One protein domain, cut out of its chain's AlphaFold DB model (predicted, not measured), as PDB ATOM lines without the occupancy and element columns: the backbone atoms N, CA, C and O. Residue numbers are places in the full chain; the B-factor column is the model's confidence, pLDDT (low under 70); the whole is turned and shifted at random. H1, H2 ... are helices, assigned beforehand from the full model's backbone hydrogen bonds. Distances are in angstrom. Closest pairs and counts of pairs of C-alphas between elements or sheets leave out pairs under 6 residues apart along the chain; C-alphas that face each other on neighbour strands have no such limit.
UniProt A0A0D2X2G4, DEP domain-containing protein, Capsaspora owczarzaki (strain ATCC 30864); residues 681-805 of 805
ATOM      1  N   LEU A 681     218.697 168.977 260.988       96.75
ATOM      2  CA  LEU A 681     218.750 169.989 259.945       96.75
ATOM      3  C   LEU A 681     218.127 169.456 258.652       96.75
ATOM      4  O   LEU A 681     218.271 168.280 258.299       96.75
ATOM      5  N   ASP A 682     217.444 170.343 257.935       97.06
ATOM      6  CA  ASP A 682     216.927 170.046 256.604       97.06
ATOM      7  C   ASP A 682     218.098 170.003 255.600       97.06
ATOM      8  O   ASP A 682     218.793 171.016 255.467       97.06
ATOM      9  N   PRO A 683     218.323 168.894 254.861       96.50
ATOM     10  CA  PRO A 683     219.323 168.841 253.791       96.50
ATOM     11  C   PRO A 683     219.159 169.943 252.728       96.50
ATOM     12  O   PRO A 683     220.128 170.283 252.055       96.50
ATOM     13  N   ARG A 684     217.972 170.547 252.575       96.00
ATOM     14  CA  ARG A 684     217.753 171.690 251.673       96.00
ATOM     15  C   ARG A 684     218.498 172.951 252.129       96.00
ATOM     16  O   ARG A 684     218.931 173.734 251.284       96.00
ATOM     17  N   ASN A 685     218.696 173.146 253.436       95.69
ATOM     18  CA  ASN A 685     219.362 174.326 253.992       95.69
ATOM     19  C   ASN A 685     220.884 174.112 254.111       95.69
ATOM     20  O   ASN A 685     221.454 174.021 255.201       95.69
ATOM     21  N   VAL A 686     221.550 174.046 252.952       95.31
ATOM     22  CA  VAL A 686     223.019 173.941 252.858       95.31
ATOM     23  C   VAL A 686     223.737 175.040 253.667       95.31
ATOM     24  O   VAL A 686     224.674 174.684 254.378       95.31
ATOM     25  N   PRO A 687     223.315 176.327 253.667       94.25
ATOM     26  CA  PRO A 687     223.946 177.359 254.497       94.25
ATOM     27  C   PRO A 687     223.888 177.081 256.005       94.25
ATOM     28  O   PRO A 687     224.878 177.314 256.696       94.25
ATOM     29  N   ALA A 688     222.778 176.551 256.533       95.06
ATOM     30  CA  ALA A 688     222.684 176.173 257.946       95.06
ATOM     31  C   ALA A 688     223.577 174.968 258.282       95.06
ATOM     32  O   ALA A 688     224.234 174.970 259.320       95.06
ATOM     33  N   ILE A 689     223.659 173.976 257.389       95.69
ATOM     34  CA  ILE A 689     224.563 172.823 257.532       95.69
ATOM     35  C   ILE A 689     226.029 173.274 257.493       95.69
ATOM     36  O   ILE A 689     226.837 172.817 258.293       95.69
ATOM     37  N   VAL A 690     226.361 174.218 256.612       94.38
ATOM     38  CA  VAL A 690     227.682 174.848 256.507       94.38
ATOM     39  C   VAL A 690     228.039 175.637 257.771       94.38
ATOM     40  O   VAL A 690     229.120 175.438 258.314       94.38
ATOM     41  N   ARG A 691     227.132 176.482 258.283       93.81
ATOM     42  CA  ARG A 691     227.328 177.205 259.555       93.81
ATOM     43  C   ARG A 691     227.488 176.243 260.731       93.81
ATOM     44  O   ARG A 691     228.323 176.482 261.591       93.81
ATOM     45  N   ALA A 692     226.725 175.152 260.749       95.12
ATOM     46  CA  ALA A 692     226.858 174.119 261.764       95.12
ATOM     47  C   ALA A 692     228.191 173.360 261.652       95.12
ATOM     48  O   ALA A 692     228.745 173.037 262.687       95.12
ATOM     49  N   LEU A 693     228.733 173.121 260.451       94.62
ATOM     50  CA  LEU A 693     230.049 172.490 260.235       94.62
ATOM     51  C   LEU A 693     231.257 173.401 260.528       94.62
ATOM     52  O   LEU A 693     232.364 172.891 260.663       94.62
ATOM     53  N   LEU A 694     231.065 174.723 260.610       91.50
ATOM     54  CA  LEU A 694     232.096 175.675 261.059       91.50
ATOM     55  C   LEU A 694     232.274 175.700 262.585       91.50
ATOM     56  O   LEU A 694     233.238 176.281 263.079       91.50
ATOM     57  N   ASP A 695     231.335 175.123 263.329       93.06
ATOM     58  CA  ASP A 695     231.343 175.117 264.787       93.06
ATOM     59  C   ASP A 695     232.379 174.092 265.308       93.06
ATOM     60  O   ASP A 695     232.265 172.897 264.990       93.06
ATOM     61  N   PRO A 696     233.401 174.513 266.082       88.00
ATOM     62  CA  PRO A 696     234.451 173.614 266.565       88.00
ATOM     63  C   PRO A 696     233.906 172.501 267.474       88.00
ATOM     64  O   PRO A 696     234.477 171.410 267.507       88.00
ATOM     65  N   ASP A 697     232.764 172.723 268.132       91.56
ATOM     66  CA  ASP A 697     232.135 171.751 269.032       91.56
ATOM     67  C   ASP A 697     231.400 170.620 268.277       91.56
ATOM     68  O   ASP A 697     230.836 169.713 268.890       91.56
ATOM     69  N   THR A 698     231.409 170.618 266.936       90.25
ATOM     70  CA  THR A 698     230.820 169.530 266.128       90.25
ATOM     71  C   THR A 698     231.484 168.172 266.307       90.25
ATOM     72  O   THR A 698     230.863 167.152 265.992       90.25
ATOM     73  N   GLY A 699     232.755 168.142 266.717       88.06
ATOM     74  CA  GLY A 699     233.572 166.929 266.707       88.06
ATOM     75  C   GLY A 699     233.902 166.400 265.303       88.06
ATOM     76  O   GLY A 699     234.380 165.271 265.189       88.06
ATOM     77  N   VAL A 700     233.666 167.174 264.232       91.88
ATOM     78  CA  VAL A 700     234.139 166.829 262.881       91.88
ATOM     79  C   VAL A 700     235.499 167.473 262.672       91.88
ATOM     80  O   VAL A 700     235.610 168.671 262.430       91.88
ATOM     81  N   GLU A 701     236.554 166.676 262.783       82.69
ATOM     82  CA  GLU A 701     237.909 167.209 262.802       82.69
ATOM     83  C   GLU A 701     238.326 167.731 261.412       82.69
ATOM     84  O   GLU A 701     238.521 166.961 260.466       82.69
ATOM     85  N   ILE A 702     238.481 169.055 261.287       79.31
ATOM     86  CA  ILE A 702     238.990 169.728 260.080       79.31
ATOM     87  C   ILE A 702     240.500 169.461 259.971       79.31
ATOM     88  O   ILE A 702     241.347 170.298 260.279       79.31
ATOM     89  N   LYS A 703     240.846 168.236 259.571       74.81
ATOM     90  CA  LYS A 703     242.225 167.773 259.417       74.81
ATOM     91  C   LYS A 703     242.765 168.086 258.026       74.81
ATOM     92  O   LYS A 703     242.265 167.578 257.020       74.81
ATOM     93  N   GLU A 704     243.874 168.819 257.985       64.31
ATOM     94  CA  GLU A 704     244.768 168.871 256.827       64.31
ATOM     95  C   GLU A 704     245.342 167.471 256.562       64.31
ATOM     96  O   GLU A 704     246.329 167.039 257.156       64.31
ATOM     97  N   ARG A 705     244.678 166.711 255.683       54.00
ATOM     98  CA  ARG A 705     245.198 165.448 255.154       54.00
ATOM     99  C   ARG A 705     245.880 165.730 253.809       54.00
ATOM    100  O   ARG A 705     245.152 165.909 252.830       54.00
ATOM    101  N   PRO A 706     247.226 165.714 253.717       46.94
ATOM    102  CA  PRO A 706     247.935 165.873 252.448       46.94
ATOM    103  C   PRO A 706     247.673 164.659 251.548       46.94
ATOM    104  O   PRO A 706     248.352 163.630 251.611       46.94
ATOM    105  N   TRP A 707     246.629 164.746 250.725       43.66
ATOM    106  CA  TRP A 707     246.237 163.676 249.816       43.66
ATOM    107  C   TRP A 707     247.038 163.818 248.520       43.66
ATOM    108  O   TRP A 707     246.718 164.631 247.659       43.66
ATOM    109  N   LEU A 708     248.074 162.984 248.391       40.56
ATOM    110  CA  LEU A 708     248.875 162.822 247.174       40.56
ATOM    111  C   LEU A 708     249.774 164.026 246.804       40.56
ATOM    112  O   LEU A 708     249.786 164.479 245.663       40.56
ATOM    113  N   SER A 709     250.591 164.504 247.752       42.69
ATOM    114  CA  SER A 709     251.669 165.510 247.567       42.69
ATOM    115  C   SER A 709     251.269 166.917 247.097       42.69
ATOM    116  O   SER A 709     252.136 167.777 246.979       42.69
ATOM    117  N   ALA A 710     249.980 167.172 246.880       43.38
ATOM    118  CA  ALA A 710     249.431 168.514 246.759       43.38
ATOM    119  C   ALA A 710     248.764 168.913 248.080       43.38
ATOM    120  O   ALA A 710     248.002 168.125 248.654       43.38
ATOM    121  N   ASP A 711     249.005 170.146 248.524       44.56
ATOM    122  CA  ASP A 711     248.371 170.728 249.708       44.56
ATOM    123  C   ASP A 711     246.912 171.080 249.399       44.56
ATOM    124  O   ASP A 711     246.537 172.216 249.106       44.56
ATOM    125  N   LEU A 712     246.072 170.045 249.403       48.03
ATOM    126  CA  LEU A 712     244.625 170.180 249.355       48.03
ATOM    127  C   LEU A 712     244.167 170.926 250.619       48.03
ATOM    128  O   LEU A 712     244.392 170.404 251.714       48.03
ATOM    129  N   PRO A 713     243.507 172.095 250.486       54.31
ATOM    130  CA  PRO A 713     243.086 172.896 251.632       54.31
ATOM    131  C   PRO A 713     242.285 172.055 252.645       54.31
ATOM    132  O   PRO A 713     241.496 171.225 252.177       54.31
ATOM    133  N   PRO A 714     242.463 172.257 253.976       58.81
ATOM    134  CA  PRO A 714     241.960 171.433 255.092       58.81
ATOM    135  C   PRO A 714     240.633 170.686 254.853       58.81
ATOM    136  O   PRO A 714     239.544 171.113 255.236       58.81
ATOM    137  N   SER A 715     240.711 169.544 254.167       64.62
ATOM    138  CA  SER A 715     239.508 168.951 253.590       64.62
ATOM    139  C   SER A 715     238.737 168.177 254.651       64.62
ATOM    140  O   SER A 715     239.218 167.137 255.103       64.62
ATOM    141  N   LEU A 716     237.517 168.627 254.966       68.25
ATOM    142  CA  LEU A 716     236.489 167.846 255.661       68.25
ATOM    143  C   LEU A 716     236.249 166.529 254.896       68.25
ATOM    144  O   LEU A 716     235.454 166.458 253.959       68.25
ATOM    145  N   ARG A 717     237.024 165.492 255.235       64.50
ATOM    146  CA  ARG A 717     237.163 164.270 254.436       64.50
ATOM    147  C   ARG A 717     237.414 163.065 255.334       64.50
ATOM    148  O   ARG A 717     238.538 162.776 255.744       64.50
ATOM    149  N   GLY A 718     236.350 162.310 255.556       81.19
ATOM    150  CA  GLY A 718     236.381 161.048 256.272       81.19
ATOM    151  C   GLY A 718     234.972 160.547 256.544       81.19
ATOM    152  O   GLY A 718     233.986 161.230 256.264       81.19
ATOM    153  N   ASP A 719     234.892 159.362 257.136       92.19
ATOM    154  CA  ASP A 719     233.626 158.823 257.623       92.19
ATOM    155  C   ASP A 719     233.030 159.672 258.756       92.19
ATOM    156  O   ASP A 719     231.819 159.667 258.925       92.19
ATOM    157  N   GLU A 720     233.842 160.454 259.474       93.62
ATOM    158  CA  GLU A 720     233.412 161.407 260.509       93.62
ATOM    159  C   GLU A 720     232.426 162.457 259.971       93.62
ATOM    160  O   GLU A 720     231.328 162.571 260.509       93.62
ATOM    161  N   LEU A 721     232.744 163.142 258.860       94.88
ATOM    162  CA  LEU A 721     231.815 164.084 258.210       94.88
ATOM    163  C   LEU A 721     230.510 163.384 257.812       94.88
ATOM    164  O   LEU A 721     229.422 163.917 258.012       94.88
ATOM    165  N   VAL A 722     230.612 162.182 257.243       95.94
ATOM    166  CA  VAL A 722     229.446 161.431 256.765       95.94
ATOM    167  C   VAL A 722     228.584 160.957 257.940       95.94
ATOM    168  O   VAL A 722     227.363 161.038 257.865       95.94
ATOM    169  N   ASN A 723     229.192 160.520 259.044       96.00
ATOM    170  CA  ASN A 723     228.501 160.124 260.269       96.00
ATOM    171  C   ASN A 723     227.851 161.333 260.961       96.00
ATOM    172  O   ASN A 723     226.710 161.232 261.405       96.00
ATOM    173  N   TRP A 724     228.528 162.485 261.002       96.31
ATOM    174  CA  TRP A 724     227.958 163.727 261.527       96.31
ATOM    175  C   TRP A 724     226.773 164.200 260.685       96.31
ATOM    176  O   TRP A 724     225.748 164.570 261.250       96.31
ATOM    177  N   LEU A 725     226.862 164.114 259.352       96.75
ATOM    178  CA  LEU A 725     225.741 164.409 258.456       96.75
ATOM    179  C   LEU A 725     224.571 163.440 258.683       96.75
ATOM    180  O   LEU A 725     223.442 163.898 258.778       96.75
ATOM    181  N   MET A 726     224.823 162.138 258.852       97.06
ATOM    182  CA  MET A 726     223.784 161.154 259.206       97.06
ATOM    183  C   MET A 726     223.148 161.395 260.590       97.06
ATOM    184  O   MET A 726     222.027 160.952 260.823       97.06
ATOM    185  N   ALA A 727     223.854 162.052 261.517       96.75
ATOM    186  CA  ALA A 727     223.365 162.339 262.868       96.75
ATOM    187  C   ALA A 727     222.648 163.699 262.987       96.75
ATOM    188  O   ALA A 727     221.695 163.823 263.753       96.75
ATOM    189  N   ASN A 728     223.100 164.713 262.241       96.81
ATOM    190  CA  ASN A 728     222.640 166.103 262.362       96.81
ATOM    191  C   ASN A 728     221.756 166.565 261.199       96.81
ATOM    192  O   ASN A 728     221.060 167.565 261.346       96.81
ATOM    193  N   VAL A 729     221.759 165.867 260.060       96.69
ATOM    194  CA  VAL A 729     220.942 166.173 258.875       96.69
ATOM    195  C   VAL A 729     220.022 164.986 258.597       96.69
ATOM    196  O   VAL A 729     220.410 163.833 258.777       96.69
ATOM    197  N   ARG A 730     218.783 165.240 258.163       96.38
ATOM    198  CA  ARG A 730     217.795 164.177 257.889       96.38
ATOM    199  C   ARG A 730     218.116 163.416 256.597       96.38
ATOM    200  O   ARG A 730     217.516 163.664 255.556       96.38
ATOM    201  N   LEU A 731     219.091 162.513 256.666       97.12
ATOM    202  CA  LEU A 731     219.585 161.710 255.548       97.12
ATOM    203  C   LEU A 731     219.360 160.224 255.840       97.12
ATOM    204  O   LEU A 731     219.857 159.696 256.829       97.12
ATOM    205  N   GLU A 732     218.609 159.546 254.973       97.19
ATOM    206  CA  GLU A 732     218.187 158.153 255.192       97.19
ATOM    207  C   GLU A 732     219.340 157.152 255.075       97.19
ATOM    208  O   GLU A 732     219.387 156.159 255.803       97.19
ATOM    209  N   THR A 733     220.294 157.397 254.166       97.94
ATOM    210  CA  THR A 733     221.402 156.469 253.927       97.94
ATOM    211  C   THR A 733     222.762 157.151 253.836       97.94
ATOM    212  O   THR A 733     222.942 158.235 253.274       97.94
ATOM    213  N   ARG A 734     223.786 156.411 254.275       96.75
ATOM    214  CA  ARG A 734     225.204 156.776 254.147       96.75
ATOM    215  C   ARG A 734     225.674 156.899 252.684       96.75
ATOM    216  O   ARG A 734     226.753 157.432 252.428       96.75
ATOM    217  N   LYS A 735     224.894 156.417 251.704       96.94
ATOM    218  CA  LYS A 735     225.131 156.661 250.269       96.94
ATOM    219  C   LYS A 735     224.699 158.076 249.887       96.94
ATOM    220  O   LYS A 735     225.431 158.748 249.169       96.94
ATOM    221  N   ASP A 736     223.570 158.536 250.406       97.00
ATOM    222  CA  ASP A 736     223.008 159.850 250.090       97.00
ATOM    223  C   ASP A 736     223.712 160.968 250.859       97.00
ATOM    224  O   ASP A 736     223.954 162.024 250.284       97.00
ATOM    225  N   ALA A 737     224.206 160.699 252.071       97.19
ATOM    226  CA  ALA A 737     225.142 161.594 252.751       97.19
ATOM    227  C   ALA A 737     226.441 161.831 251.950       97.19
ATOM    228  O   ALA A 737     226.909 162.964 251.877       97.19
ATOM    229  N   ARG A 738     226.993 160.811 251.269       95.81
ATOM    230  CA  ARG A 738     228.144 161.001 250.359       95.81
ATOM    231  C   ARG A 738     227.779 161.817 249.117       95.81
ATOM    232  O   ARG A 738     228.444 162.816 248.858       95.81
ATOM    233  N   LYS A 739     226.672 161.484 248.435       95.88
ATOM    234  CA  LYS A 739     226.145 162.298 247.319       95.88
ATOM    235  C   LYS A 739     225.920 163.757 247.728       95.88
ATOM    236  O   LYS A 739     226.132 164.657 246.924       95.88
ATOM    237  N   PHE A 740     225.465 163.999 248.960       96.06
ATOM    238  CA  PHE A 740     225.224 165.338 249.492       96.06
ATOM    239  C   PHE A 740     226.531 166.111 249.706       96.06
ATOM    240  O   PHE A 740     226.616 167.275 249.320       96.06
ATOM    241  N   VAL A 741     227.576 165.463 250.236       94.69
ATOM    242  CA  VAL A 741     228.919 166.063 250.286       94.69
ATOM    243  C   VAL A 741     229.396 166.413 248.878       94.69
ATOM    244  O   VAL A 741     229.749 167.561 248.624       94.69
ATOM    245  N   GLU A 742     229.349 165.459 247.951       92.19
ATOM    246  CA  GLU A 742     229.821 165.616 246.571       92.19
ATOM    247  C   GLU A 742     229.068 166.733 245.818       92.19
ATOM    248  O   GLU A 742     229.696 167.647 245.280       92.19
ATOM    249  N   LYS A 743     227.729 166.701 245.817       93.69
ATOM    250  CA  LYS A 743     226.878 167.605 245.025       93.69
ATOM    251  C   LYS A 743     226.612 168.956 245.696       93.69
ATOM    252  O   LYS A 743     226.596 169.965 244.997       93.69
ATOM    253  N   SER A 744     226.387 168.990 247.012       93.81
ATOM    254  CA  SER A 744     225.873 170.183 247.713       93.81
ATOM    255  C   SER A 744     226.943 170.960 248.478       93.81
ATOM    256  O   SER A 744     226.862 172.183 248.548       93.81
ATOM    257  N   LEU A 745     227.943 170.281 249.049       91.31
ATOM    258  CA  LEU A 745     228.988 170.915 249.866       91.31
ATOM    259  C   LEU A 745     230.280 171.167 249.067       91.31
ATOM    260  O   LEU A 745     230.886 172.236 249.175       91.31
ATOM    261  N   LEU A 746     230.696 170.201 248.245       87.69
ATOM    262  CA  LEU A 746     231.935 170.256 247.468       87.69
ATOM    263  C   LEU A 746     231.737 170.932 246.097       87.69
ATOM    264  O   LEU A 746     232.595 171.705 245.671       87.69
ATOM    265  N   GLY A 747     230.598 170.672 245.441       82.44
ATOM    266  CA  GLY A 747     230.231 171.223 244.130       82.44
ATOM    267  C   GLY A 747     230.173 172.760 244.075       82.44
ATOM    268  O   GLY A 747     230.950 173.347 243.322       82.44
ATOM    269  N   PRO A 748     229.334 173.447 244.880       74.56
ATOM    270  CA  PRO A 748     229.137 174.901 244.796       74.56
ATOM    271  C   PRO A 748     230.244 175.721 245.483       74.56
ATOM    272  O   PRO A 748     230.012 176.840 245.926       74.56
ATOM    273  N   ALA A 749     231.436 175.142 245.646       71.06
ATOM    274  CA  ALA A 749     232.580 175.722 246.349       71.06
ATOM    275  C   ALA A 749     232.355 176.126 247.826       71.06
ATOM    276  O   ALA A 749     233.284 176.672 248.421       71.06
ATOM    277  N   TYR A 750     231.222 175.791 248.465       80.06
ATOM    278  CA  TYR A 750     230.979 176.059 249.894       80.06
ATOM    279  C   TYR A 750     232.142 175.586 250.772       80.06
ATOM    280  O   TYR A 750     232.736 176.393 251.483       80.06
ATOM    281  N   LEU A 751     232.556 174.317 250.653       72.94
ATOM    282  CA  LEU A 751     233.714 173.807 251.396       72.94
ATOM    283  C   LEU A 751     235.048 174.443 250.985       72.94
ATOM    284  O   LEU A 751     235.975 174.421 251.780       72.94
ATOM    285  N   ARG A 752     235.177 175.040 249.793       72.44
ATOM    286  CA  ARG A 752     236.384 175.813 249.447       72.44
ATOM    287  C   ARG A 752     236.414 177.157 250.177       72.44
ATOM    288  O   ARG A 752     237.496 177.635 250.483       72.44
ATOM    289  N   ALA A 753     235.252 177.740 250.477       65.94
ATOM    290  CA  ALA A 753     235.142 178.978 251.241       65.94
ATOM    291  C   ALA A 753     235.458 178.766 252.735       65.94
ATOM    292  O   ALA A 753     236.204 179.555 253.305       65.94
ATOM    293  N   LEU A 754     234.971 177.680 253.357       67.44
ATOM    294  CA  LEU A 754     235.207 177.406 254.795       67.44
ATOM    295  C   LEU A 754     236.676 177.134 255.144       67.44
ATOM    296  O   LEU A 754     237.065 177.203 256.303       67.44
ATOM    297  N   VAL A 755     237.467 176.753 254.144       62.53
ATOM    298  CA  VAL A 755     238.747 176.061 254.318       62.53
ATOM    299  C   VAL A 755     239.945 176.962 253.949       62.53
ATOM    300  O   VAL A 755     241.087 176.515 253.917       62.53
ATOM    301  N   LEU A 756     239.718 178.258 253.701       53.44
ATOM    302  CA  LEU A 756     240.778 179.256 253.498       53.44
ATOM    303  C   LEU A 756     241.214 179.886 254.837       53.44
ATOM    304  O   LEU A 756     240.450 180.676 255.392       53.44
ATOM    305  N   PRO A 757     242.440 179.634 255.344       42.62
ATOM    306  CA  PRO A 757     242.879 180.205 256.616       42.62
ATOM    307  C   PRO A 757     243.174 181.712 256.516       42.62
ATOM    308  O   PRO A 757     243.818 182.175 255.564       42.62
ATOM    309  N   GLY A 758     242.740 182.462 257.536       50.16
ATOM    310  CA  GLY A 758     242.983 183.899 257.722       50.16
ATOM    311  C   GLY A 758     241.693 184.710 257.901       50.16
ATOM    312  O   GLY A 758     240.742 184.541 257.144       50.16
ATOM    313  N   GLU A 759     241.658 185.621 258.876       49.19
ATOM    314  CA  GLU A 759     240.447 186.365 259.282       49.19
ATOM    315  C   GLU A 759     239.809 187.174 258.138       49.19
ATOM    316  O   GLU A 759     238.598 187.131 257.914       49.19
ATOM    317  N   GLU A 760     240.639 187.855 257.346       51.88
ATOM    318  CA  GLU A 760     240.229 188.616 256.159       51.88
ATOM    319  C   GLU A 760     239.598 187.712 255.080       51.88
ATOM    320  O   GLU A 760     238.630 188.083 254.404       51.88
ATOM    321  N   LYS A 761     240.074 186.465 254.978       53.84
ATOM    322  CA  LYS A 761     239.500 185.445 254.094       53.84
ATOM    323  C   LYS A 761     238.242 184.820 254.684       53.84
ATOM    324  O   LYS A 761     237.360 184.491 253.905       53.84
ATOM    325  N   HIS A 762     238.088 184.742 256.007       51.12
ATOM    326  CA  HIS A 762     236.828 184.331 256.631       51.12
ATOM    327  C   HIS A 762     235.715 185.365 256.379       51.12
ATOM    328  O   HIS A 762     234.619 184.990 255.963       51.12
ATOM    329  N   ARG A 763     236.011 186.673 256.483       54.78
ATOM    330  CA  ARG A 763     235.103 187.741 256.007       54.78
ATOM    331  C   ARG A 763     234.765 187.584 254.521       54.78
ATOM    332  O   ARG A 763     233.596 187.658 254.149       54.78
ATOM    333  N   THR A 764     235.762 187.308 253.681       52.38
ATOM    334  CA  THR A 764     235.557 187.081 252.237       52.38
ATOM    335  C   THR A 764     234.727 185.819 251.956       52.38
ATOM    336  O   THR A 764     233.862 185.839 251.087       52.38
ATOM    337  N   ALA A 765     234.919 184.743 252.718       56.03
ATOM    338  CA  ALA A 765     234.176 183.491 252.616       56.03
ATOM    339  C   ALA A 765     232.716 183.653 253.051       56.03
ATOM    340  O   ALA A 765     231.821 183.210 252.339       56.03
ATOM    341  N   LEU A 766     232.456 184.339 254.167       60.12
ATOM    342  CA  LEU A 766     231.096 184.669 254.602       60.12
ATOM    343  C   LEU A 766     230.406 185.634 253.628       60.12
ATOM    344  O   LEU A 766     229.216 185.470 253.366       60.12
ATOM    345  N   SER A 767     231.146 186.571 253.027       64.00
ATOM    346  CA  SER A 767     230.653 187.435 251.946       64.00
ATOM    347  C   SER A 767     230.328 186.642 250.672       64.00
ATOM    348  O   SER A 767     229.269 186.838 250.084       64.00
ATOM    349  N   LEU A 768     231.161 185.669 250.284       58.22
ATOM    350  CA  LEU A 768     230.889 184.753 249.166       58.22
ATOM    351  C   LEU A 768     229.702 183.824 249.446       58.22
ATOM    352  O   LEU A 768     228.902 183.583 248.550       58.22
ATOM    353  N   ILE A 769     229.544 183.332 250.677       60.38
ATOM    354  CA  ILE A 769     228.388 182.524 251.093       60.38
ATOM    355  C   ILE A 769     227.117 183.381 251.081       60.38
ATOM    356  O   ILE A 769     226.112 182.956 250.522       60.38
ATOM    357  N   GLY A 770     227.165 184.604 251.617       63.62
ATOM    358  CA  GLY A 770     226.068 185.571 251.529       63.62
ATOM    359  C   GLY A 770     225.738 185.950 250.084       63.62
ATOM    360  O   GLY A 770     224.568 186.031 249.724       63.62
ATOM    361  N   GLY A 771     226.752 186.093 249.229       61.81
ATOM    362  CA  GLY A 771     226.612 186.322 247.794       61.81
ATOM    363  C   GLY A 771     225.964 185.143 247.069       61.81
ATOM    364  O   GLY A 771     225.019 185.353 246.320       61.81
ATOM    365  N   LEU A 772     226.393 183.905 247.332       56.22
ATOM    366  CA  LEU A 772     225.788 182.687 246.774       56.22
ATOM    367  C   LEU A 772     224.342 182.490 247.251       56.22
ATOM    368  O   LEU A 772     223.489 182.102 246.456       56.22
ATOM    369  N   VAL A 773     224.048 182.798 248.519       59.91
ATOM    370  CA  VAL A 773     222.680 182.783 249.057       59.91
ATOM    371  C   VAL A 773     221.826 183.858 248.386       59.91
ATOM    372  O   VAL A 773     220.776 183.515 247.849       59.91
ATOM    373  N   LYS A 774     222.289 185.115 248.298       62.72
ATOM    374  CA  LYS A 774     221.575 186.188 247.580       62.72
ATOM    375  C   LYS A 774     221.386 185.861 246.095       62.72
ATOM    376  O   LYS A 774     220.304 186.084 245.567       62.72
ATOM    377  N   HIS A 775     222.382 185.288 245.422       50.22
ATOM    378  CA  HIS A 775     222.298 184.958 243.995       50.22
ATOM    379  C   HIS A 775     221.411 183.733 243.712       50.22
ATOM    380  O   HIS A 775     220.825 183.650 242.632       50.22
ATOM    381  N   LYS A 776     221.267 182.806 244.673       48.94
ATOM    382  CA  LYS A 776     220.257 181.739 244.616       48.94
ATOM    383  C   LYS A 776     218.860 182.284 244.909       48.94
ATOM    384  O   LYS A 776     217.950 181.989 244.146       48.94
ATOM    385  N   ALA A 777     218.713 183.113 245.945       50.97
ATOM    386  CA  ALA A 777     217.453 183.765 246.290       50.97
ATOM    387  C   ALA A 777     216.914 184.571 245.100       50.97
ATOM    388  O   ALA A 777     215.839 184.260 244.615       50.97
ATOM    389  N   LEU A 778     217.704 185.478 244.516       52.03
ATOM    390  CA  LEU A 778     217.326 186.259 243.327       52.03
ATOM    391  C   LEU A 778     216.921 185.410 242.104       52.03
ATOM    392  O   LEU A 778     216.230 185.915 241.226       52.03
ATOM    393  N   ASN A 779     217.330 184.139 242.041       43.59
ATOM    394  CA  ASN A 779     216.991 183.204 240.964       43.59
ATOM    395  C   ASN A 779     215.833 182.243 241.329       43.59
ATOM    396  O   ASN A 779     215.419 181.437 240.500       43.59
ATOM    397  N   GLU A 780     215.323 182.315 242.562       44.16
ATOM    398  CA  GLU A 780     214.143 181.595 243.070       44.16
ATOM    399  C   GLU A 780     213.028 182.563 243.549       44.16
ATOM    400  O   GLU A 780     211.899 182.139 243.787       44.16
ATOM    401  N   SER A 781     213.307 183.872 243.637       41.84
ATOM    402  CA  SER A 781     212.399 184.947 244.065       41.84
ATOM    403  C   SER A 781     211.339 185.301 243.013       41.84
ATOM    404  O   SER A 781     211.282 186.424 242.516       41.84
ATOM    405  N   SER A 782     210.439 184.356 242.739       34.31
ATOM    406  CA  SER A 782     209.105 184.650 242.195       34.31
ATOM    407  C   SER A 782     207.973 184.320 243.182       34.31
ATOM    408  O   SER A 782     206.816 184.259 242.778       34.31
ATOM    409  N   LEU A 783     208.282 184.148 244.474       39.94
ATOM    410  CA  LEU A 783     207.334 184.315 245.582       39.94
ATOM    411  C   LEU A 783     208.094 184.562 246.904       39.94
ATOM    412  O   LEU A 783     209.223 184.106 247.058       39.94
ATOM    413  N   PHE A 784     207.444 185.254 247.845       31.14
ATOM    414  CA  PHE A 784     207.913 185.619 249.197       31.14
ATOM    415  C   PHE A 784     209.146 186.543 249.313       31.14
ATOM    416  O   PHE A 784     210.286 186.179 249.049       31.14
ATOM    417  N   VAL A 785     208.891 187.736 249.857       39.31
ATOM    418  CA  VAL A 785     209.873 188.664 250.442       39.31
ATOM    419  C   VAL A 785     209.491 188.846 251.912       39.31
ATOM    420  O   VAL A 785     208.328 189.154 252.143       39.31
ATOM    421  N   PHE A 786     210.423 188.665 252.864       41.78
ATOM    422  CA  PHE A 786     210.602 189.475 254.096       41.78
ATOM    423  C   PHE A 786     211.692 188.908 255.051       41.78
ATOM    424  O   PHE A 786     212.047 187.736 254.988       41.78
ATOM    425  N   GLU A 787     212.196 189.775 255.942       40.94
ATOM    426  CA  GLU A 787     212.903 189.507 257.223       40.94
ATOM    427  C   GLU A 787     214.334 188.903 257.300       40.94
ATOM    428  O   GLU A 787     214.834 188.765 258.415       40.94
ATOM    429  N   GLU A 788     215.092 188.657 256.221       50.72
ATOM    430  CA  GLU A 788     216.510 188.229 256.397       50.72
ATOM    431  C   GLU A 788     217.516 189.355 256.746       50.72
ATOM    432  O   GLU A 788     218.544 189.076 257.368       50.72
ATOM    433  N   GLU A 789     217.274 190.620 256.376       45.22
ATOM    434  CA  GLU A 789     218.310 191.670 256.501       45.22
ATOM    435  C   GLU A 789     218.599 192.081 257.957       45.22
ATOM    436  O   GLU A 789     219.759 192.237 258.337       45.22
ATOM    437  N   SER A 790     217.571 192.138 258.812       46.09
ATOM    438  CA  SER A 790     217.713 192.464 260.243       46.09
ATOM    439  C   SER A 790     218.543 191.434 261.020       46.09
ATOM    440  O   SER A 790     219.196 191.779 262.009       46.09
ATOM    441  N   LEU A 791     218.558 190.175 260.570       46.53
ATOM    442  CA  LEU A 791     219.346 189.107 261.181       46.53
ATOM    443  C   LEU A 791     220.846 189.276 260.899       46.53
ATOM    444  O   LEU A 791     221.670 188.997 261.771       46.53
ATOM    445  N   LEU A 792     221.209 189.742 259.699       53.16
ATOM    446  CA  LEU A 792     222.607 189.920 259.306       53.16
ATOM    447  C   LEU A 792     223.247 191.109 260.039       53.16
ATOM    448  O   LEU A 792     224.341 190.968 260.590       53.16
ATOM    449  N   ASP A 793     222.525 192.228 260.134       58.47
ATOM    450  CA  ASP A 793     222.935 193.391 260.930       58.47
ATOM    451  C   ASP A 793     222.978 193.060 262.431       58.47
ATOM    452  O   ASP A 793     223.904 193.466 263.134       58.47
ATOM    453  N   GLY A 794     222.037 192.244 262.923       62.75
ATOM    454  CA  GLY A 794     222.062 191.718 264.290       62.75
ATOM    455  C   GLY A 794     223.317 190.889 264.591       62.75
ATOM    456  O   GLY A 794     223.941 191.077 265.636       62.75
ATOM    457  N   MET A 795     223.734 190.018 263.662       51.25
ATOM    458  CA  MET A 795     224.973 189.240 263.790       51.25
ATOM    459  C   MET A 795     226.230 190.122 263.744       51.25
ATOM    460  O   MET A 795     227.150 189.898 264.533       51.25
ATOM    461  N   LEU A 796     226.272 191.134 262.870       61.34
ATOM    462  CA  LEU A 796     227.365 192.114 262.811       61.34
ATOM    463  C   LEU A 796     227.478 192.910 264.119       61.34
ATOM    464  O   LEU A 796     228.540 192.916 264.740       61.34
ATOM    465  N   ALA A 797     226.373 193.482 264.602       65.00
ATOM    466  CA  ALA A 797     226.339 194.240 265.850       65.00
ATOM    467  C   ALA A 797     226.660 193.380 267.089       65.00
ATOM    468  O   ALA A 797     227.227 193.878 268.062       65.00
ATOM    469  N   GLN A 798     226.324 192.084 267.080       57.38
ATOM    470  CA  GLN A 798     226.730 191.156 268.140       57.38
ATOM    471  C   GLN A 798     228.232 190.838 268.074       57.38
ATOM    472  O   GLN A 798     228.885 190.793 269.114       57.38
ATOM    473  N   HIS A 799     228.796 190.666 266.877       58.53
ATOM    474  CA  HIS A 799     230.227 190.426 266.677       58.53
ATOM    475  C   HIS A 799     231.081 191.638 267.087       58.53
ATOM    476  O   HIS A 799     232.088 191.477 267.774       58.53
ATOM    477  N   GLU A 800     230.655 192.860 266.758       71.38
ATOM    478  CA  GLU A 800     231.337 194.090 267.190       71.38
ATOM    479  C   GLU A 800     231.338 194.255 268.719       71.38
ATOM    480  O   GLU A 800     232.356 194.642 269.294       71.38
ATOM    481  N   ARG A 801     230.258 193.855 269.410       64.88
ATOM    482  CA  ARG A 801     230.220 193.818 270.887       64.88
ATOM    483  C   ARG A 801     231.146 192.771 271.511       64.88
ATOM    484  O   ARG A 801     231.521 192.949 272.664       64.88
ATOM    485  N   MET A 802     231.501 191.703 270.794       51.38
ATOM    486  CA  MET A 802     232.465 190.700 271.275       51.38
ATOM    487  C   MET A 802     233.926 191.102 271.031       51.38
ATOM    488  O   MET A 802     234.802 190.570 271.696       51.38
ATOM    489  N   ILE A 803     234.192 192.029 270.103       74.06
ATOM    490  CA  ILE A 803     235.539 192.579 269.850       74.06
ATOM    491  C   ILE A 803     235.817 193.822 270.717       74.06
ATOM    492  O   ILE A 803     236.970 194.151 270.980       74.06
ATOM    493  N   GLY A 804     234.773 194.510 271.188       65.94
ATOM    494  CA  GLY A 804     234.882 195.646 272.110       65.94
ATOM    495  C   GLY A 804     235.033 195.289 273.598       65.94
ATOM    496  O   GLY A 804     234.818 196.174 274.427       65.94
ATOM    497  N   HIS A 805     235.341 194.030 273.938       36.81
ATOM    498  CA  HIS A 805     235.387 193.494 275.305       36.81
ATOM    499  C   HIS A 805     236.640 192.653 275.575       36.81
ATOM    500  O   HIS A 805     237.093 192.710 276.741       36.81
TER     501      HIS A 805
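This is residues 681 to 805 of the 805 residues of the protein "DEP domain-containing protein" of Capsaspora owczarzaki (strain ATCC 30864) (UniProt A0A0D2X2G4). Look for a body of five helices with a sixth set off from it: H1 lies in the middle, between the crossed pair H2 and H3 on one side and long H5, with short H4 packed on it, on the other. Residues 789 to 791 and 793 to 803 of H6 stand free beyond H5. The printed part has 125 residues with six named helices, H1 to H6 in order, and no named strand; the class is all helix. It is compact, with a radius of gyration of the C-alphas of 16.0 A, and spans 42 by 39 by 25 A.

Start at H1, residues 686 to 693. It only just touches H3, residues 734 to 746, with 3 pairs of C-alphas within 8 A, at H3's residues 744 to 745 alone; the closest C-alphas, Val 686 and Ser 744, are 7.0 A apart. H2, residues 719 to 728, touches H3 about perpendicular, at 84 degrees, closest at C-alphas Val 722 and Ala 737, 5.9 A. H4, residues 750 to 754, touches residues 762 to 769 alone of H5, residues 759 to 777; the closest C-alphas, Ala 753 and Ala 765, are 4.8 A apart. H1 and H5 are close but not clearly touching, at a shallow tilt of 27 degrees, opposite ways; their closest C-alphas, Pro 687 and Ile 769, are 7.6 A apart. H6, residues 789 to 803, touches no helix. Every O i to N i+4 pair is within hydrogen-bond range in H1, H2, H4, H5 and H6; in H3 it is 7 of 9.

Find C-alpha 686 at (223.019, 173.941, 252.858), where H1 begins. H3 is 16.5 A from first to last C-alpha. H5 covers 26.5 A and H6 21.8 A, ending at C-alpha 803, (235.539, 192.579, 269.850).

The farthest C-alphas, Ser 709 and Leu 783, are 48.2 A apart. The printed part has no cut; the links H1 to H2 and H5 to H6 are long. Mean pLDDT of the printed part is 71.1; look for values under 70 at residues 704 to 717 and 753 to 799, among others.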